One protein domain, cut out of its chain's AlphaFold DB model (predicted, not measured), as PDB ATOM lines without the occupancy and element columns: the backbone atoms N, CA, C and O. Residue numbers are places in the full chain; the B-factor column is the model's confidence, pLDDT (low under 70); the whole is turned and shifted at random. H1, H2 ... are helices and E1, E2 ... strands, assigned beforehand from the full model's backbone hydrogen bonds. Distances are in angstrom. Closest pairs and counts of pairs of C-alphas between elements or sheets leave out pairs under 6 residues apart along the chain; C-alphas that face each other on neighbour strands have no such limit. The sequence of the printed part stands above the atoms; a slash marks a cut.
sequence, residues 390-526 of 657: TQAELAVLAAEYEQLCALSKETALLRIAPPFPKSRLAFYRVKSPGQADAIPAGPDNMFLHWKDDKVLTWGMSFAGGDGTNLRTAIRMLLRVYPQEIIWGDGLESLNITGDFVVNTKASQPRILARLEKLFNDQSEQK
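What this domain is: This is residues 390 to 526 of the 657 residues of the protein "Regulatory protein BlaR1" of Symmachiella macrocystis (UniProt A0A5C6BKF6). A strongly twisted sheet of four strands stands in the middle of this domain, with H4 and H5 side by side over one face, and H1 crossed by H2 on its far side, where the two only graze the sheet. The first residues of H1, about Ala 392, make one end of the long axis, with H3 beside H2 near that end, and the loop with the short strand E4, about Asp 489, lies beyond H4 at the other end. The printed part has 137 residues with five named helices and five named strands, in the order H1 E1 H2 H3 E2 E3 H4 E4 E5 H5. The sheet's order is E1, E5, E2, E3, and it is mixed; the class is mixed, helices and strands. The whole is compact, with a radius of gyration of the C-alphas of 15.1 A, and spans 49 by 33 by 26 A.

Where its parts are: Find C-alpha 391 at (-30.361, -19.507, -67.748); from there H1 runs 19.8 A to residue 404. Read on to E1, residues 413 to 416, then H2, residues 422 to 431, 14.6 A long, and H3, residues 433 to 438. E2 takes residues 445 to 451 and begins at C-alpha 445, (-29.176, -12.084, -45.718); it is 19.3 A long. E3, residues 454 to 461, is 21.3 A long. H4 follows with residues 470 to 478, 11.4 A, then E4, residues 485 to 487, 6.2 A, and E5, residues 499 to 503, 13.4 A. H5, residues 508 to 522, runs 21.3 A and ends at C-alpha 522, (-16.858, -6.858, -36.894).

How they stand to each other: Start at the sheet's inner strands, E5 and E2, which are parallel at 20 degrees; look at N 500 and O 446, 2.8 A apart and within hydrogen-bond range. E1 and E3 are the edge strands. E1 is antiparallel to E5 at 158 degrees, with N 416 and O 499 within range at 2.8 A. E2 and E3 form a hairpin, antiparallel at 155 degrees, with N 449 and O 456 within range at 2.8 A. H4 is on the sheet at a height of 9.4 A, over E2 and only just over E5, where 3 of its C-alphas fall; on the local plane it runs along the strands, at 9 degrees to E2. H5 is on the same face as H4, over E1, at a height of 8.8 A, and runs along the strands at 24 degrees to E1 on the local plane, which only just has enough of the sheet under it, 6 C-alphas. With its residues 508 to 512 alone H5 touches H4, and the closest C-alphas, of Leu 478 and Gln 508, are 5.8 A apart; the two run opposite ways at a steep tilt of 37 degrees, only just past shallow. H1 only grazes the sheet, with residues 401 to 404, and H2 only grazes it, with residues 424 to 431. H1 and H2 touch, with the C-alphas of Ala 398 and Phe 427 closest at 4.0 A, and are about perpendicular at 72 degrees, only just past steep. H3 is not on the sheet; it touches H2 only at the corner, and only just, with 3 pairs of C-alphas within 8 A, the closest being those of Arg 429 and Ala 436 at 5.4 A. E4 pairs with no named strand and is apart from H4 and from E5. In H1, H2 and H4 every O i to N i+4 pair is within hydrogen-bond range; in H3 it is 1 of 2 and in H5 10 of 11.

The domain as a whole: The two C-alphas farthest apart, of Ala 392 and Asp 489, are 49.3 A from each other. The printed part has no cut. The link from E4 to E5, 11 residues, is long; a short antiparallel pairing joins residues 495 to 496 in it with residues 468 to 469. Mean pLDDT of the printed part is 85.7, and the model's confidence is under 70 at residue 409 and residues 463 to 465.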
ATOM      1  N   THR A 390     -28.332 -15.407 -69.529       85.88
ATOM      2  CA  THR A 390     -29.093 -16.599 -69.902       85.88
ATOM      3  C   THR A 390     -29.221 -17.567 -68.725       85.88
ATOM      4  O   THR A 390     -28.443 -17.548 -67.772       85.88
ATOM      5  N   GLN A 391     -30.185 -18.489 -68.793       79.00
ATOM      6  CA  GLN A 391     -30.361 -19.507 -67.748       79.00
ATOM      7  C   GLN A 391     -29.140 -20.423 -67.577       79.00
ATOM      8  O   GLN A 391     -28.866 -20.868 -66.466       79.00
ATOM      9  N   ALA A 392     -28.393 -20.686 -68.654       79.50
ATOM     10  CA  ALA A 392     -27.162 -21.467 -68.583       79.50
ATOM     11  C   ALA A 392     -26.063 -20.703 -67.827       79.50
ATOM     12  O   ALA A 392     -25.461 -21.259 -66.910       79.50
ATOM     13  N   GLU A 393     -25.862 -19.417 -68.135       83.31
ATOM     14  CA  GLU A 393     -24.908 -18.550 -67.426       83.31
ATOM     15  C   GLU A 393     -25.298 -18.378 -65.945       83.31
ATOM     16  O   GLU A 393     -24.448 -18.490 -65.061       83.31
ATOM     17  N   LEU A 394     -26.592 -18.202 -65.646       85.00
ATOM     18  CA  LEU A 394     -27.101 -18.141 -64.270       85.00
ATOM     19  C   LEU A 394     -26.868 -19.442 -63.500       85.00
ATOM     20  O   LEU A 394     -26.559 -19.393 -62.312       85.00
ATOM     21  N   ALA A 395     -27.017 -20.601 -64.145       84.56
ATOM     22  CA  ALA A 395     -26.768 -21.893 -63.514       84.56
ATOM     23  C   ALA A 395     -25.282 -22.096 -63.181       84.56
ATOM     24  O   ALA A 395     -24.976 -22.629 -62.113       84.56
ATOM     25  N   VAL A 396     -24.374 -21.640 -64.051       85.81
ATOM     26  CA  VAL A 396     -22.922 -21.671 -63.806       85.81
ATOM     27  C   VAL A 396     -22.563 -20.776 -62.617       85.81
ATOM     28  O   VAL A 396     -22.024 -21.269 -61.627       85.81
ATOM     29  N   LEU A 397     -22.993 -19.511 -62.639       86.50
ATOM     30  CA  LEU A 397     -22.789 -18.575 -61.530       86.50
ATOM     31  C   LEU A 397     -23.434 -19.063 -60.218       86.50
ATOM     32  O   LEU A 397     -22.880 -18.899 -59.134       86.50
ATOM     33  N   ALA A 398     -24.609 -19.695 -60.276       88.00
ATOM     34  CA  ALA A 398     -25.238 -20.269 -59.089       88.00
ATOM     35  C   ALA A 398     -24.416 -21.429 -58.503       88.00
ATOM     36  O   ALA A 398     -24.311 -21.541 -57.280       88.00
ATOM     37  N   ALA A 399     -23.824 -22.276 -59.351       85.88
ATOM     38  CA  ALA A 399     -22.949 -23.362 -58.917       85.88
ATOM     39  C   ALA A 399     -21.649 -22.834 -58.283       85.88
ATOM     40  O   ALA A 399     -21.180 -23.398 -57.297       85.88
ATOM     41  N   GLU A 400     -21.100 -21.725 -58.778       87.75
ATOM     42  CA  GLU A 400     -19.961 -21.043 -58.145       87.75
ATOM     43  C   GLU A 400     -20.304 -20.566 -56.732       87.75
ATOM     44  O   GLU A 400     -19.544 -20.791 -55.788       87.75
ATOM     45  N   TYR A 401     -21.487 -19.973 -56.544       90.19
ATOM     46  CA  TYR A 401     -21.925 -19.570 -55.210       90.19
ATOM     47  C   TYR A 401     -22.134 -20.771 -54.278       90.19
ATOM     48  O   TYR A 401     -21.831 -20.694 -53.087       90.19
ATOM     49  N   GLU A 402     -22.611 -21.905 -54.801       87.81
ATOM     50  CA  GLU A 402     -22.691 -23.152 -54.033       87.81
ATOM     51  C   GLU A 402     -21.313 -23.647 -53.590       87.81
ATOM     52  O   GLU A 402     -21.171 -24.093 -52.450       87.81
ATOM     53  N   GLN A 403     -20.296 -23.526 -54.448       87.25
ATOM     54  CA  GLN A 403     -18.912 -23.843 -54.095       87.25
ATOM     55  C   GLN A 403     -18.365 -22.883 -53.034       87.25
ATOM     56  O   GLN A 403     -17.731 -23.332 -52.082       87.25
ATOM     57  N   LEU A 404     -18.668 -21.584 -53.130       86.81
ATOM     58  CA  LEU A 404     -18.313 -20.596 -52.104       86.81
ATOM     59  C   LEU A 404     -18.981 -20.911 -50.753       86.81
ATOM     60  O   LEU A 404     -18.395 -20.702 -49.691       86.81
ATOM     61  N   CYS A 405     -20.207 -21.435 -50.790       86.25
ATOM     62  CA  CYS A 405     -20.953 -21.873 -49.614       86.25
ATOM     63  C   CYS A 405     -20.491 -23.232 -49.068       86.25
ATOM     64  O   CYS A 405     -20.951 -23.638 -47.994       86.25
ATOM     65  N   ALA A 406     -19.622 -23.955 -49.778       83.44
ATOM     66  CA  ALA A 406     -19.190 -25.276 -49.362       83.44
ATOM     67  C   ALA A 406     -18.390 -25.209 -48.056       83.44
ATOM     68  O   ALA A 406     -17.432 -24.451 -47.901       83.44
ATOM     69  N   LEU A 407     -18.787 -26.036 -47.091       78.94
ATOM     70  CA  LEU A 407     -18.127 -26.123 -45.794       78.94
ATOM     71  C   LEU A 407     -17.241 -27.361 -45.724       78.94
ATOM     72  O   LEU A 407     -17.669 -28.471 -46.044       78.94
ATOM     73  N   SER A 408     -16.041 -27.204 -45.160       71.06
ATOM     74  CA  SER A 408     -15.313 -28.360 -44.636       71.06
ATOM     75  C   SER A 408     -16.123 -29.014 -43.510       71.06
ATOM     76  O   SER A 408     -16.835 -28.336 -42.760       71.06
ATOM     77  N   LYS A 409     -15.990 -30.336 -43.333       64.75
ATOM     78  CA  LYS A 409     -16.710 -31.090 -42.282       64.75
ATOM     79  C   LYS A 409     -16.482 -30.531 -40.867       64.75
ATOM     80  O   LYS A 409     -17.314 -30.728 -39.983       64.75
ATOM     81  N   GLU A 410     -15.383 -29.810 -40.657       72.81
ATOM     82  CA  GLU A 410     -14.992 -29.213 -39.379       72.81
ATOM     83  C   GLU A 410     -15.538 -27.795 -39.159       72.81
ATOM     84  O   GLU A 410     -15.567 -27.313 -38.023       72.81
ATOM     85  N   THR A 411     -16.022 -27.125 -40.203       84.38
ATOM     86  CA  THR A 411     -16.561 -25.770 -40.080       84.38
ATOM     87  C   THR A 411     -18.021 -25.823 -39.635       84.38
ATOM     88  O   THR A 411     -18.867 -26.442 -40.276       84.38
ATOM     89  N   ALA A 412     -18.322 -25.187 -38.498       88.94
ATOM     90  CA  ALA A 412     -19.673 -25.166 -37.931       88.94
ATOM     91  C   ALA A 412     -20.574 -24.093 -38.565       88.94
ATOM     92  O   ALA A 412     -21.774 -24.309 -38.725       88.94
ATOM     93  N   LEU A 413     -19.991 -22.938 -38.899       92.50
ATOM     94  CA  LEU A 413     -20.683 -21.773 -39.443       92.50
ATOM     95  C   LEU A 413     -19.719 -20.975 -40.331       92.50
ATOM     96  O   LEU A 413     -18.635 -20.588 -39.877       92.50
ATOM     97  N   LEU A 414     -20.131 -20.714 -41.567       91.56
ATOM     98  CA  LEU A 414     -19.489 -19.779 -42.489       91.56
ATOM     99  C   LEU A 414     -20.375 -18.552 -42.646       91.56
ATOM    100  O   LEU A 414     -21.600 -18.655 -42.635       91.56
ATOM    101  N   ARG A 415     -19.730 -17.397 -42.797       90.81
ATOM    102  CA  ARG A 415     -20.385 -16.153 -43.168       90.81
ATOM    103  C   ARG A 415     -19.761 -15.626 -44.451       90.81
ATOM    104  O   ARG A 415     -18.546 -15.458 -44.491       90.81
ATOM    105  N   ILE A 416     -20.594 -15.326 -45.437       90.44
ATOM    106  CA  ILE A 416     -20.213 -14.624 -46.663       90.44
ATOM    107  C   ILE A 416     -20.632 -13.165 -46.471       90.44
ATOM    108  O   ILE A 416     -21.811 -12.864 -46.291       90.44
ATOM    109  N   ALA A 417     -19.655 -12.267 -46.380       86.88
ATOM    110  CA  ALA A 417     -19.885 -10.855 -46.084       86.88
ATOM    111  C   ALA A 417     -20.153 -10.050 -47.368       86.88
ATOM    112  O   ALA A 417     -19.632 -10.427 -48.414       86.88
ATOM    113  N   PRO A 418     -20.896  -8.930 -47.297       83.94
ATOM    114  CA  PRO A 418     -20.911  -7.959 -48.385       83.94
ATOM    115  C   PRO A 418     -19.522  -7.292 -48.562       83.94
ATOM    116  O   PRO A 418     -18.785  -7.191 -47.574       83.94
ATOM    117  N   PRO A 419     -19.177  -6.788 -49.766       87.00
ATOM    118  CA  PRO A 419     -19.993  -6.791 -50.983       87.00
ATOM    119  C   PRO A 419     -20.196  -8.211 -51.514       87.00
ATOM    120  O   PRO A 419     -19.281  -9.029 -51.512       87.00
ATOM    121  N   PHE A 420     -21.432  -8.523 -51.898       88.81
ATOM    122  CA  PHE A 420     -21.771  -9.869 -52.336       88.81
ATOM    123  C   PHE A 420     -21.318 -10.102 -53.779       88.81
ATOM    124  O   PHE A 420     -21.479  -9.198 -54.601       88.81
ATOM    125  N   PRO A 421     -20.808 -11.304 -54.105       88.50
ATOM    126  CA  PRO A 421     -20.420 -11.619 -55.471       88.50
ATOM    127  C   PRO A 421     -21.656 -11.707 -56.374       88.50
ATOM    128  O   PRO A 421     -22.758 -12.037 -55.918       88.50
ATOM    129  N   LYS A 422     -21.462 -11.462 -57.671       87.25
ATOM    130  CA  LYS A 422     -22.513 -11.548 -58.699       87.25
ATOM    131  C   LYS A 422     -23.190 -12.927 -58.704       87.25
ATOM    132  O   LYS A 422     -24.413 -13.034 -58.836       87.25
ATOM    133  N   SER A 423     -22.399 -13.970 -58.442       91.12
ATOM    134  CA  SER A 423     -22.828 -15.363 -58.285       91.12
ATOM    135  C   SER A 423     -23.909 -15.568 -57.216       91.12
ATOM    136  O   SER A 423     -24.804 -16.397 -57.394       91.12
ATOM    137  N   ARG A 424     -23.932 -14.756 -56.149       92.50
ATOM    138  CA  ARG A 424     -24.982 -14.806 -55.117       92.50
ATOM    139  C   ARG A 424     -26.361 -14.484 -55.678       92.50
ATOM    140  O   ARG A 424     -27.339 -15.159 -55.353       92.50
ATOM    141  N   LEU A 425     -26.461 -13.426 -56.482       90.69
ATOM    142  CA  LEU A 425     -27.742 -12.991 -57.034       90.69
ATOM    143  C   LEU A 425     -28.252 -14.002 -58.068       90.69
ATOM    144  O   LEU A 425     -29.444 -14.316 -58.085       90.69
ATOM    145  N   ALA A 426     -27.340 -14.590 -58.848       90.62
ATOM    146  CA  ALA A 426     -27.650 -15.715 -59.723       90.62
ATOM    147  C   ALA A 426     -28.163 -16.929 -58.926       90.62
ATOM    148  O   ALA A 426     -29.219 -17.472 -59.248       90.62
ATOM    149  N   PHE A 427     -27.500 -17.297 -57.824       92.19
ATOM    150  CA  PHE A 427     -27.957 -18.366 -56.931       92.19
ATOM    151  C   PHE A 427     -29.361 -18.110 -56.373       92.19
ATOM    152  O   PHE A 427     -30.209 -19.003 -56.404       92.19
ATOM    153  N   TYR A 428     -29.644 -16.892 -55.907       91.88
ATOM    154  CA  TYR A 428     -30.975 -16.514 -55.430       91.88
ATOM    155  C   TYR A 428     -32.045 -16.647 -56.524       91.88
ATOM    156  O   TYR A 428     -33.096 -17.247 -56.285       91.88
ATOM    157  N   ARG A 429     -31.755 -16.167 -57.738       90.31
ATOM    158  CA  ARG A 429     -32.651 -16.274 -58.900       90.31
ATOM    159  C   ARG A 429     -32.911 -17.723 -59.306       90.31
ATOM    160  O   ARG A 429     -34.056 -18.084 -59.562       90.31
ATOM    161  N   VAL A 430     -31.883 -18.573 -59.294       88.38
ATOM    162  CA  VAL A 430     -32.006 -20.000 -59.627       88.38
ATOM    163  C   VAL A 430     -32.779 -20.765 -58.548       88.38
ATOM    164  O   VAL A 430     -33.639 -21.587 -58.862       88.38
ATOM    165  N   LYS A 431     -32.499 -20.517 -57.263       86.50
ATOM    166  CA  LYS A 431     -33.120 -21.262 -56.153       86.50
ATOM    167  C   LYS A 431     -34.493 -20.746 -55.749       86.50
ATOM    168  O   LYS A 431     -35.238 -21.468 -55.086       86.50
ATOM    169  N   SER A 432     -34.832 -19.499 -56.058       84.38
ATOM    170  CA  SER A 432     -36.079 -18.865 -55.617       84.38
ATOM    171  C   SER A 432     -36.629 -17.889 -56.668       84.38
ATOM    172  O   SER A 432     -36.845 -16.719 -56.350       84.38
ATOM    173  N   PRO A 433     -36.921 -18.358 -57.898       80.31
ATOM    174  CA  PRO A 433     -37.249 -17.495 -59.037       80.31
ATOM    175  C   PRO A 433     -38.459 -16.593 -58.776       80.31
ATOM    176  O   PRO A 433     -38.353 -15.381 -58.892       80.31
ATOM    177  N   GLY A 434     -39.574 -17.143 -58.279       76.88
ATOM    178  CA  GLY A 434     -40.770 -16.335 -58.000       76.88
ATOM    179  C   GLY A 434     -40.583 -15.298 -56.884       76.88
ATOM    180  O   GLY A 434     -41.296 -14.299 -56.841       76.88
ATOM    181  N   GLN A 435     -39.625 -15.512 -55.976       76.06
ATOM    182  CA  GLN A 435     -39.278 -14.517 -54.963       76.06
ATOM    183  C   GLN A 435     -38.342 -13.455 -55.539       76.06
ATOM    184  O   GLN A 435     -38.507 -12.280 -55.220       76.06
ATOM    185  N   ALA A 436     -37.416 -13.861 -56.410       83.25
ATOM    186  CA  ALA A 436     -36.535 -12.955 -57.131       83.25
ATOM    187  C   ALA A 436     -37.296 -12.044 -58.103       83.25
ATOM    188  O   ALA A 436     -36.924 -10.888 -58.253       83.25
ATOM    189  N   ASP A 437     -38.408 -12.506 -58.676       78.81
ATOM    190  CA  ASP A 437     -39.297 -11.660 -59.481       78.81
ATOM    191  C   ASP A 437     -39.981 -10.575 -58.634       78.81
ATOM    192  O   ASP A 437     -40.164  -9.442 -59.079       78.81
ATOM    193  N   ALA A 438     -40.354 -10.907 -57.394       76.56
ATOM    194  CA  ALA A 438     -40.982  -9.964 -56.471       76.56
ATOM    195  C   ALA A 438     -39.974  -8.985 -55.847       76.56
ATOM    196  O   ALA A 438     -40.329  -7.842 -55.556       76.56
ATOM    197  N   ILE A 439     -38.736  -9.432 -55.614       80.81
ATOM    198  CA  ILE A 439     -37.660  -8.640 -55.007       80.81
ATOM    199  C   ILE A 439     -36.363  -8.840 -55.817       80.81
ATOM    200  O   ILE A 439     -35.477  -9.584 -55.388       80.81
ATOM    201  N   PRO A 440     -36.218  -8.162 -56.976       83.00
ATOM    202  CA  PRO A 440     -35.080  -8.361 -57.883       83.00
ATOM    203  C   PRO A 440     -33.718  -8.049 -57.267       83.00
ATOM    204  O   PRO A 440     -32.739  -8.706 -57.593       83.00
ATOM    205  N   ALA A 441     -33.668  -7.105 -56.322       83.12
ATOM    206  CA  ALA A 441     -32.446  -6.744 -55.600       83.12
ATOM    207  C   ALA A 441     -31.881  -7.887 -54.729       83.12
ATOM    208  O   ALA A 441     -30.725  -7.840 -54.314       83.12
ATOM    209  N   GLY A 442     -32.683  -8.918 -54.452       85.56
ATOM    210  CA  GLY A 442     -32.300 -10.033 -53.599       85.56
ATOM    211  C   GLY A 442     -32.437  -9.760 -52.098       85.56
ATOM    212  O   GLY A 442     -32.810  -8.665 -51.674       85.56
ATOM    213  N   PRO A 443     -32.199 -10.787 -51.268       88.62
ATOM    214  CA  PRO A 443     -32.269 -10.671 -49.816       88.62
ATOM    215  C   PRO A 443     -31.045  -9.956 -49.236       88.62
ATOM    216  O   PRO A 443     -29.934 -10.088 -49.755       88.62
ATOM    217  N   ASP A 444     -31.211  -9.312 -48.081       86.25
ATOM    218  CA  ASP A 444     -30.107  -8.720 -47.308       86.25
ATOM    219  C   ASP A 444     -29.230  -9.792 -46.647       86.25
ATOM    220  O   ASP A 444     -28.015  -9.637 -46.508       86.25
ATOM    221  N   ASN A 445     -29.851 -10.911 -46.262       89.88
ATOM    222  CA  ASN A 445     -29.176 -12.084 -45.718       89.88
ATOM    223  C   ASN A 445     -29.865 -13.363 -46.205       89.88
ATOM    224  O   ASN A 445     -31.096 -13.470 -46.175       89.88
ATOM    225  N   MET A 446     -29.069 -14.369 -46.551       92.06
ATOM    226  CA  MET A 446     -29.507 -15.749 -46.737       92.06
ATOM    227  C   MET A 446     -29.017 -16.614 -45.578       92.06
ATOM    228  O   MET A 446     -27.868 -16.535 -45.153       92.06
ATOM    229  N   PHE A 447     -29.892 -17.478 -45.087       92.50
ATOM    230  CA  PHE A 447     -29.570 -18.548 -44.155       92.50
ATOM    231  C   PHE A 447     -29.612 -19.863 -44.924       92.50
ATOM    232  O   PHE A 447     -30.646 -20.236 -45.488       92.50
ATOM    233  N   LEU A 448     -28.483 -20.556 -44.950       92.94
ATOM    234  CA  LEU A 448     -28.241 -21.747 -45.749       92.94
ATOM    235  C   LEU A 448     -27.831 -22.903 -44.839       92.94
ATOM    236  O   LEU A 448     -27.077 -22.733 -43.881       92.94
ATOM    237  N   HIS A 449     -28.324 -24.097 -45.132       91.00
ATOM    238  CA  HIS A 449     -27.940 -25.331 -44.464       91.00
ATOM    239  C   HIS A 449     -26.944 -26.093 -45.329       91.00
ATOM    240  O   HIS A 449     -27.223 -26.380 -46.488       91.00
ATOM    241  N   TRP A 450     -25.820 -26.484 -44.741       88.94
ATOM    242  CA  TRP A 450     -24.906 -27.448 -45.332       88.94
ATOM    243  C   TRP A 450     -25.201 -28.837 -44.777       88.94
ATOM    244  O   TRP A 450     -25.052 -29.083 -43.570       88.94
ATOM    245  N   LYS A 451     -25.637 -29.744 -45.652       85.62
ATOM    246  CA  LYS A 451     -25.973 -31.124 -45.301       85.62
ATOM    247  C   LYS A 451     -25.612 -32.064 -46.446       85.62
ATOM    248  O   LYS A 451     -26.064 -31.865 -47.563       85.62
ATOM    249  N   ASP A 452     -24.847 -33.110 -46.126       82.69
ATOM    250  CA  ASP A 452     -24.458 -34.181 -47.059       82.69
ATOM    251  C   ASP A 452     -23.866 -33.627 -48.369       82.69
ATOM    252  O   ASP A 452     -24.300 -33.970 -49.464       82.69
ATOM    253  N   ASP A 453     -22.901 -32.715 -48.205       80.62
ATOM    254  CA  ASP A 453     -22.167 -32.014 -49.265       80.62
ATOM    255  C   ASP A 453     -23.045 -31.178 -50.215       80.62
ATOM    256  O   ASP A 453     -22.687 -30.920 -51.363       80.62
ATOM    257  N   LYS A 454     -24.208 -30.731 -49.722       83.88
ATOM    258  CA  LYS A 454     -25.142 -29.861 -50.443       83.88
ATOM    259  C   LYS A 454     -25.529 -28.634 -49.627       83.88
ATOM    260  O   LYS A 454     -25.750 -28.717 -48.414       83.88
ATOM    261  N   VAL A 455     -25.694 -27.517 -50.333       85.50
ATOM    262  CA  VAL A 455     -26.282 -26.276 -49.815       85.50
ATOM    263  C   VAL A 455     -27.799 -26.328 -49.991       85.50
ATOM    264  O   VAL A 455     -28.303 -26.587 -51.082       85.50
ATOM    265  N   LEU A 456     -28.543 -26.065 -48.922       86.12
ATOM    266  CA  LEU A 456     -30.001 -25.995 -48.923       86.12
ATOM    267  C   LEU A 456     -30.451 -24.633 -48.395       86.12
ATOM    268  O   LEU A 456     -30.027 -24.210 -47.320       86.12
ATOM    269  N   THR A 457     -31.345 -23.958 -49.110       85.00
ATOM    270  CA  THR A 457     -31.905 -22.680 -48.659       85.00
ATOM    271  C   THR A 457     -32.844 -22.897 -47.473       85.00
ATOM    272  O   THR A 457     -33.807 -23.655 -47.575       85.00
ATOM    273  N   TRP A 458     -32.567 -22.242 -46.342       84.56
ATOM    274  CA  TRP A 458     -33.357 -22.363 -45.110       84.56
ATOM    275  C   TRP A 458     -34.228 -21.134 -44.841       84.56
ATOM    276  O   TRP A 458     -35.392 -21.272 -44.470       84.56
ATOM    277  N   GLY A 459     -33.691 -19.931 -45.041       84.88
ATOM    278  CA  GLY A 459     -34.430 -18.695 -44.808       84.88
ATOM    279  C   GLY A 459     -33.756 -17.481 -45.429       84.88
ATOM    280  O   GLY A 459     -32.575 -17.518 -45.756       84.88
ATOM    281  N   MET A 460     -34.510 -16.398 -45.591       88.12
ATOM    282  CA  MET A 460     -34.034 -15.135 -46.160       88.12
ATOM    283  C   MET A 460     -34.649 -13.955 -45.403       88.12
ATOM    284  O   MET A 460     -35.774 -14.068 -44.908       88.12
ATOM    285  N   SER A 461     -33.933 -12.832 -45.312       84.56
ATOM    286  CA  SER A 461     -34.455 -11.570 -44.764       84.56
ATOM    287  C   SER A 461     -34.347 -10.420 -45.762       84.56
ATOM    288  O   SER A 461     -33.379 -10.344 -46.512       84.56
ATOM    289  N   PHE A 462     -35.345  -9.531 -45.729       80.81
ATOM    290  CA  PHE A 462     -35.530  -8.385 -46.633       80.81
ATOM    291  C   PHE A 462     -35.782  -7.114 -45.803       80.81
ATOM    292  O   PHE A 462     -36.861  -6.528 -45.834       80.81
ATOM    293  N   ALA A 463     -34.816  -6.775 -44.954       67.75
ATOM    294  CA  ALA A 463     -34.819  -5.631 -44.051       67.75
ATOM    295  C   ALA A 463     -34.378  -4.304 -44.707       67.75
ATOM    296  O   ALA A 463     -34.293  -3.301 -44.007       67.75
ATOM    297  N   GLY A 464     -34.126  -4.269 -46.019       64.69
ATOM    298  CA  GLY A 464     -33.888  -3.025 -46.761       64.69
ATOM    299  C   GLY A 464     -32.476  -2.454 -46.604       64.69
ATOM    300  O   GLY A 464     -32.313  -1.240 -46.633       64.69
ATOM    301  N   GLY A 465     -31.469  -3.316 -46.442       65.75
ATOM    302  CA  GLY A 465     -30.045  -2.963 -46.437       65.75
ATOM    303  C   GLY A 465     -29.344  -3.087 -45.082       65.75
ATOM    304  O   GLY A 465     -28.134  -3.304 -45.043       65.75
ATOM    305  N   ASP A 466     -30.079  -3.034 -43.968       71.25
ATOM    306  CA  ASP A 466     -29.484  -2.969 -42.619       71.25
ATOM    307  C   ASP A 466     -29.077  -4.338 -42.032       71.25
ATOM    308  O   ASP A 466     -28.592  -4.424 -40.901       71.25
ATOM    309  N   GLY A 467     -29.262  -5.425 -42.786       79.31
ATOM    310  CA  GLY A 467     -29.020  -6.796 -42.334       79.31
ATOM    311  C   GLY A 467     -30.137  -7.359 -41.450       79.31
ATOM    312  O   GLY A 467     -31.279  -6.908 -41.476       79.31
ATOM    313  N   THR A 468     -29.826  -8.381 -40.652       86.19
ATOM    314  CA  THR A 468     -30.805  -9.066 -39.793       86.19
ATOM    315  C   THR A 468     -30.466  -8.872 -38.322       86.19
ATOM    316  O   THR A 468     -29.296  -8.930 -37.942       86.19
ATOM    317  N   ASN A 469     -31.467  -8.661 -37.466       88.06
ATOM    318  CA  ASN A 469     -31.203  -8.514 -36.035       88.06
ATOM    319  C   ASN A 469     -30.687  -9.826 -35.419       88.06
ATOM    320  O   ASN A 469     -31.044 -10.935 -35.836       88.06
ATOM    321  N   LEU A 470     -29.858  -9.699 -34.384       87.69
ATOM    322  CA  LEU A 470     -29.177 -10.806 -33.721       87.69
ATOM    323  C   LEU A 470     -30.176 -11.821 -33.150       87.69
ATOM    324  O   LEU A 470     -29.935 -13.029 -33.202       87.69
ATOM    325  N   ARG A 471     -31.342 -11.348 -32.689       87.44
ATOM    326  CA  ARG A 471     -32.468 -12.196 -32.271       87.44
ATOM    327  C   ARG A 471     -32.909 -13.152 -33.384       87.44
ATOM    328  O   ARG A 471     -33.099 -14.343 -33.134       87.44
ATOM    329  N   THR A 472     -33.068 -12.650 -34.604       85.75
ATOM    330  CA  THR A 472     -33.472 -13.447 -35.768       85.75
ATOM    331  C   THR A 472     -32.349 -14.374 -36.210       85.75
ATOM    332  O   THR A 472     -32.615 -15.554 -36.441       85.75
ATOM    333  N   ALA A 473     -31.104 -13.889 -36.249       88.31
ATOM    334  CA  ALA A 473     -29.942 -14.703 -36.601       88.31
ATOM    335  C   ALA A 473     -29.799 -15.926 -35.681       88.31
ATOM    336  O   ALA A 473     -29.690 -17.052 -36.159       88.31
ATOM    337  N   ILE A 474     -29.883 -15.737 -34.362       90.12
ATOM    338  CA  ILE A 474     -29.787 -16.838 -33.392       90.12
ATOM    339  C   ILE A 474     -30.916 -17.848 -33.579       90.12
ATOM    340  O   ILE A 474     -30.665 -19.055 -33.587       90.12
ATOM    341  N   ARG A 475     -32.148 -17.377 -33.795       87.44
ATOM    342  CA  ARG A 475     -33.281 -18.264 -34.071       87.44
ATOM    343  C   ARG A 475     -33.040 -19.102 -35.326       87.44
ATOM    344  O   ARG A 475     -33.268 -20.309 -35.295       87.44
ATOM    345  N   MET A 476     -32.576 -18.482 -36.411       84.81
ATOM    346  CA  MET A 476     -32.356 -19.174 -37.684       84.81
ATOM    347  C   MET A 476     -31.170 -20.145 -37.633       84.81
ATOM    348  O   MET A 476     -31.265 -21.223 -38.208       84.81
ATOM    349  N   LEU A 477     -30.087 -19.797 -36.929       89.62
ATOM    350  CA  LEU A 477     -28.837 -20.568 -36.913       89.62
ATOM    351  C   LEU A 477     -28.785 -21.651 -35.836       89.62
ATOM    352  O   LEU A 477     -28.222 -22.721 -36.052       89.62
ATOM    353  N   LEU A 478     -29.326 -21.365 -34.654       88.12
ATOM    354  CA  LEU A 478     -29.187 -22.221 -33.474       88.12
ATOM    355  C   LEU A 478     -30.501 -22.892 -33.078       88.12
ATOM    356  O   LEU A 478     -30.476 -23.798 -32.245       88.12
ATOM    357  N   ARG A 479     -31.632 -22.453 -33.650       83.62
ATOM    358  CA  ARG A 479     -32.991 -22.840 -33.231       83.62
ATOM    359  C   ARG A 479     -33.240 -22.586 -31.740       83.62
ATOM    360  O   ARG A 479     -33.985 -23.322 -31.107       83.62
ATOM    361  N   VAL A 480     -32.595 -21.549 -31.206       86.19
ATOM    362  CA  VAL A 480     -32.826 -21.024 -29.856       86.19
ATOM    363  C   VAL A 480     -33.824 -19.885 -29.985       86.19
ATOM    364  O   VAL A 480     -33.596 -18.932 -30.736       86.19
ATOM    365  N   TYR A 481     -34.947 -19.995 -29.294       82.38
ATOM    366  CA  TYR A 481     -36.036 -19.033 -29.402       82.38
ATOM    367  C   TYR A 481     -35.866 -17.878 -28.404       82.38
ATOM    368  O   TYR A 481     -35.163 -18.028 -27.406       82.38
ATOM    369  N   PRO A 482     -36.506 -16.711 -28.624       79.75
ATOM    370  CA  PRO A 482     -36.326 -15.539 -27.765       79.75
ATOM    371  C   PRO A 482     -36.558 -15.807 -26.274       79.75
ATOM    372  O   PRO A 482     -35.844 -15.265 -25.436       79.75
ATOM    373  N   GLN A 483     -37.505 -16.687 -25.938       81.50
ATOM    374  CA  GLN A 483     -37.790 -17.071 -24.559       81.50
ATOM    375  C   GLN A 483     -36.672 -17.878 -23.895       81.50
ATOM    376  O   GLN A 483     -36.676 -17.988 -22.678       81.50
ATOM    377  N   GLU A 484     -35.703 -18.407 -24.639       85.69
ATOM    378  CA  GLU A 484     -34.541 -19.160 -24.141       85.69
ATOM    379  C   GLU A 484     -33.281 -18.288 -24.030       85.69
ATOM    380  O   GLU A 484     -32.206 -18.789 -23.692       85.69
ATOM    381  N   ILE A 485     -33.408 -16.982 -24.294       89.44
ATOM    382  CA  ILE A 485     -32.298 -16.030 -24.306       89.44
ATOM    383  C   ILE A 485     -32.487 -14.994 -23.196       89.44
ATOM    384  O   ILE A 485     -33.591 -14.501 -22.963       89.44
ATOM    385  N   ILE A 486     -31.397 -14.654 -22.512       89.69
ATOM    386  CA  ILE A 486     -31.291 -13.474 -21.655       89.69
ATOM    387  C   ILE A 486     -30.400 -12.475 -22.384       89.69
ATOM    388  O   ILE A 486     -29.230 -12.762 -22.644       89.69
ATOM    389  N   TRP A 487     -30.975 -11.322 -22.707       90.50
ATOM    390  CA  TRP A 487     -30.293 -10.225 -23.380       90.50
ATOM    391  C   TRP A 487     -29.772  -9.221 -22.356       90.50
ATOM    392  O   TRP A 487     -30.481  -8.864 -21.419       90.50
ATOM    393  N   GLY A 488     -28.536  -8.769 -22.537       86.94
ATOM    394  CA  GLY A 488     -28.072  -7.505 -21.979       86.94
ATOM    395  C   GLY A 488     -28.697  -6.325 -22.723       86.94
ATOM    396  O   GLY A 488     -29.148  -6.467 -23.861       86.94
ATOM    397  N   ASP A 489     -28.702  -5.159 -22.085       83.81
ATOM    398  CA  ASP A 489     -29.458  -3.993 -22.548       83.81
ATOM    399  C   ASP A 489     -29.160  -3.599 -24.007       83.81
ATOM    400  O   ASP A 489     -28.014  -3.314 -24.393       83.81
ATOM    401  N   GLY A 490     -30.228  -3.578 -24.813       81.12
ATOM    402  CA  GLY A 490     -30.225  -3.142 -26.211       81.12
ATOM    403  C   GLY A 490     -29.499  -4.080 -27.180       81.12
ATOM    404  O   GLY A 490     -29.216  -3.676 -28.305       81.12
ATOM    405  N   LEU A 491     -29.153  -5.304 -26.767       86.38
ATOM    406  CA  LEU A 491     -28.391  -6.236 -27.604       86.38
ATOM    407  C   LEU A 491     -29.263  -7.005 -28.605       86.38
ATOM    408  O   LEU A 491     -28.759  -7.454 -29.633       86.38
ATOM    409  N   GLU A 492     -30.563  -7.155 -28.342       83.00
ATOM    410  CA  GLU A 492     -31.466  -7.904 -29.228       83.00
ATOM    411  C   GLU A 492     -31.694  -7.263 -30.603       83.00
ATOM    412  O   GLU A 492     -32.074  -7.966 -31.544       83.00
ATOM    413  N   SER A 493     -31.506  -5.945 -30.704       83.12
ATOM    414  CA  SER A 493     -31.736  -5.138 -31.905       83.12
ATOM    415  C   SER A 493     -30.466  -4.906 -32.718       83.12
ATOM    416  O   SER A 493     -30.534  -4.277 -33.770       83.12
ATOM    417  N   LEU A 494     -29.313  -5.410 -32.261       87.38
ATOM    418  CA  LEU A 494     -28.067  -5.315 -33.015       87.38
ATOM    419  C   LEU A 494     -28.185  -6.103 -34.314       87.38
ATOM    420  O   LEU A 494     -28.574  -7.270 -34.294       87.38
ATOM    421  N   ASN A 495     -27.819  -5.482 -35.429       87.19
ATOM    422  CA  ASN A 495     -27.882  -6.119 -36.736       87.19
ATOM    423  C   ASN A 495     -26.567  -6.807 -37.100       87.19
ATOM    424  O   ASN A 495     -25.478  -6.371 -36.726       87.19
ATOM    425  N   ILE A 496     -26.685  -7.889 -37.863       85.12
ATOM    426  CA  ILE A 496     -25.577  -8.582 -38.502       85.12
ATOM    427  C   ILE A 496     -25.896  -8.765 -39.992       85.12
ATOM    428  O   ILE A 496     -26.969  -9.229 -40.380       85.12
ATOM    429  N   THR A 497     -24.966  -8.367 -40.853       85.56
ATOM    430  CA  THR A 497     -25.101  -8.465 -42.316       85.56
ATOM    431  C   THR A 497     -24.395  -9.712 -42.835       85.56
ATOM    432  O   THR A 497     -23.507 -10.231 -42.159       85.56
ATOM    433  N   GLY A 498     -24.730 -10.178 -44.036       88.69
ATOM    434  CA  GLY A 498     -24.065 -11.315 -44.681       88.69
ATOM    435  C   GLY A 498     -24.904 -12.589 -44.712       88.69
ATOM    436  O   GLY A 498     -25.879 -12.733 -43.973       88.69
ATOM    437  N   ASP A 499     -24.494 -13.521 -45.561       92.31
ATOM    438  CA  ASP A 499     -25.119 -14.832 -45.672       92.31
ATOM    439  C   ASP A 499     -24.461 -15.811 -44.716       92.31
ATOM    440  O   ASP A 499     -23.247 -15.783 -44.526       92.31
ATOM    441  N   PHE A 500     -25.257 -16.689 -44.119       93.38
ATOM    442  CA  PHE A 500     -24.804 -17.630 -43.111       93.38
ATOM    443  C   PHE A 500     -25.055 -19.060 -43.559       93.38
ATOM    444  O   PHE A 500     -26.204 -19.468 -43.726       93.38
ATOM    445  N   VAL A 501     -23.984 -19.841 -43.673       92.94
ATOM    446  CA  VAL A 501     -24.049 -21.271 -43.971       92.94
ATOM    447  C   VAL A 501     -23.779 -22.054 -42.696       92.94
ATOM    448  O   VAL A 501     -22.675 -21.998 -42.149       92.94
ATOM    449  N   VAL A 502     -24.777 -22.785 -42.202       92.81
ATOM    450  CA  VAL A 502     -24.667 -23.605 -40.991       92.81
ATOM    451  C   VAL A 502     -24.530 -25.080 -41.343       92.81
ATOM    452  O   VAL A 502     -25.331 -25.646 -42.086       92.81
ATOM    453  N   ASN A 503     -23.524 -25.734 -40.766       90.62
ATOM    454  CA  ASN A 503     -23.395 -27.182 -40.846       90.62
ATOM    455  C   ASN A 503     -24.404 -27.824 -39.892       90.62
ATOM    456  O   ASN A 503     -24.255 -27.741 -38.672       90.62
ATOM    457  N   THR A 504     -25.416 -28.510 -40.428       86.25
ATOM    458  CA  THR A 504     -26.508 -29.065 -39.608       86.25
ATOM    459  C   THR A 504     -26.060 -30.188 -38.668       86.25
ATOM    460  O   THR A 504     -26.813 -30.575 -37.778       86.25
ATOM    461  N   LYS A 505     -24.854 -30.741 -38.868       87.25
ATOM    462  CA  LYS A 505     -24.249 -31.756 -37.988       87.25
ATOM    463  C   LYS A 505     -23.431 -31.130 -36.848       87.25
ATOM    464  O   LYS A 505     -23.023 -31.843 -35.934       87.25
ATOM    465  N   ALA A 506     -23.165 -29.821 -36.881       88.56
ATOM    466  CA  ALA A 506     -22.423 -29.138 -35.828       88.56
ATOM    467  C   ALA A 506     -23.292 -28.912 -34.581       88.56
ATOM    468  O   ALA A 506     -24.486 -28.633 -34.660       88.56
ATOM    469  N   SER A 507     -22.680 -29.007 -33.399       89.38
ATOM    470  CA  SER A 507     -23.379 -28.760 -32.140       89.38
ATOM    471  C   SER A 507     -23.653 -27.265 -31.931       89.38
ATOM    472  O   SER A 507     -22.848 -26.412 -32.315       89.38
ATOM    473  N   GLN A 508     -24.759 -26.938 -31.251       89.75
ATOM    474  CA  GLN A 508     -25.120 -25.550 -30.925       89.75
ATOM    475  C   GLN A 508     -23.973 -24.750 -30.276       89.75
ATOM    476  O   GLN A 508     -23.753 -23.621 -30.703       89.75
ATOM    477  N   PRO A 509     -23.194 -25.275 -29.302       90.69
ATOM    478  CA  PRO A 509     -22.067 -24.526 -28.738       90.69
ATOM    479  C   PRO A 509     -20.987 -24.167 -29.766       90.69
ATOM    480  O   PRO A 509     -20.418 -23.083 -29.687       90.69
ATOM    481  N   ARG A 510     -20.717 -25.040 -30.751       91.69
ATOM    482  CA  ARG A 510     -19.726 -24.770 -31.807       91.69
ATOM    483  C   ARG A 510     -20.207 -23.684 -32.763       91.69
ATOM    484  O   ARG A 510     -19.433 -22.794 -33.106       91.69
ATOM    485  N   ILE A 511     -21.478 -23.741 -33.161       92.19
ATOM    486  CA  ILE A 511     -22.107 -22.707 -33.993       92.19
ATOM    487  C   ILE A 511     -22.107 -21.369 -33.239       92.19
ATOM    488  O   ILE A 511     -21.704 -20.353 -33.797       92.19
ATOM    489  N   LEU A 512     -22.472 -21.380 -31.951       93.19
ATOM    490  CA  LEU A 512     -22.520 -20.189 -31.102       93.19
ATOM    491  C   LEU A 512     -21.141 -19.549 -30.924       93.19
ATOM    492  O   LEU A 512     -21.010 -18.344 -31.096       93.19
ATOM    493  N   ALA A 513     -20.105 -20.341 -30.634       91.38
ATOM    494  CA  ALA A 513     -18.740 -19.834 -30.498       91.38
ATOM    495  C   ALA A 513     -18.244 -19.182 -31.798       91.38
ATOM    496  O   ALA A 513     -17.564 -18.153 -31.771       91.38
ATOM    497  N   ARG A 514     -18.610 -19.755 -32.953       92.44
ATOM    498  CA  ARG A 514     -18.267 -19.177 -34.253       92.44
ATOM    499  C   ARG A 514     -19.046 -17.891 -34.528       92.44
ATOM    500  O   ARG A 514     -18.439 -16.944 -35.018       92.44
ATOM    501  N   LEU A 515     -20.333 -17.841 -34.184       92.06
ATOM    502  CA  LEU A 515     -21.167 -16.642 -34.301       92.06
ATOM    503  C   LEU A 515     -20.672 -15.508 -33.392       92.06
ATOM    504  O   LEU A 515     -20.550 -14.381 -33.860       92.06
ATOM    505  N   GLU A 516     -20.326 -15.806 -32.133       92.56
ATOM    506  CA  GLU A 516     -19.728 -14.838 -31.200       92.56
ATOM    507  C   GLU A 516     -18.451 -14.242 -31.796       92.56
ATOM    508  O   GLU A 516     -18.300 -13.023 -31.828       92.56
ATOM    509  N   LYS A 517     -17.550 -15.094 -32.306       90.62
ATOM    510  CA  LYS A 517     -16.316 -14.639 -32.953       90.62
ATOM    511  C   LYS A 517     -16.615 -13.743 -34.157       90.62
ATOM    512  O   LYS A 517     -16.078 -12.650 -34.225       90.62
ATOM    513  N   LEU A 518     -17.497 -14.172 -35.062       89.25
ATOM    514  CA  LEU A 518     -17.865 -13.392 -36.250       89.25
ATOM    515  C   LEU A 518     -18.432 -12.017 -35.884       89.25
ATOM    516  O   LEU A 518     -18.013 -11.023 -36.460       89.25
ATOM    517  N   PHE A 519     -19.343 -11.949 -34.912       87.94
ATOM    518  CA  PHE A 519     -19.908 -10.678 -34.463       87.94
ATOM    519  C   PHE A 519     -18.833  -9.777 -33.842       87.94
ATOM    520  O   PHE A 519     -18.716  -8.598 -34.174       87.94
ATOM    521  N   ASN A 520     -18.014 -10.346 -32.958       88.88
ATOM    522  CA  ASN A 520     -16.961  -9.619 -32.266       88.88
ATOM    523  C   ASN A 520     -15.859  -9.140 -33.201       88.88
ATOM    524  O   ASN A 520     -15.311  -8.077 -32.954       88.88
ATOM    525  N   ASP A 521     -15.527  -9.870 -34.258       85.31
ATOM    526  CA  ASP A 521     -14.507  -9.442 -35.219       85.31
ATOM    527  C   ASP A 521     -14.963  -8.191 -36.002       85.31
ATOM    528  O   ASP A 521     -14.129  -7.431 -36.483       85.31
ATOM    529  N   GLN A 522     -16.274  -7.931 -36.080       75.00
ATOM    530  CA  GLN A 522     -16.858  -6.858 -36.894       75.00
ATOM    531  C   GLN A 522     -17.420  -5.672 -36.111       75.00
ATOM    532  O   GLN A 522     -17.612  -4.601 -36.679       75.00
ATOM    533  N   SER A 523     -17.732  -5.865 -34.833       76.56
ATOM    534  CA  SER A 523     -18.350  -4.842 -33.997       76.56
ATOM    535  C   SER A 523     -17.343  -4.248 -33.018       76.56
ATOM    536  O   SER A 523     -16.546  -4.966 -32.402       76.56
ATOM    537  N   GLU A 524     -17.407  -2.933 -32.815       75.75
ATOM    538  CA  GLU A 524     -16.750  -2.277 -31.677       75.75
ATOM    539  C   GLU A 524     -17.376  -2.726 -30.348       75.75
ATOM    540  O   GLU A 524     -16.694  -2.847 -29.330       75.75
ATOM    541  N   GLN A 525     -18.667  -3.072 -30.367       80.25
ATOM    542  CA  GLN A 525     -19.380  -3.624 -29.221       80.25
ATOM    543  C   GLN A 525     -19.130  -5.130 -29.130       80.25
ATOM    544  O   GLN A 525     -19.835  -5.933 -29.740       80.25
ATOM    545  N   LYS A 526     -18.117  -5.525 -28.354       87.62
ATOM    546  CA  LYS A 526     -17.827  -6.942 -28.103       87.62
ATOM    547  C   LYS A 526     -18.904  -7.563 -27.208       87.62
ATOM    548  O   LYS A 526     -19.296  -6.985 -26.196       87.62
TER     549      LYS A 526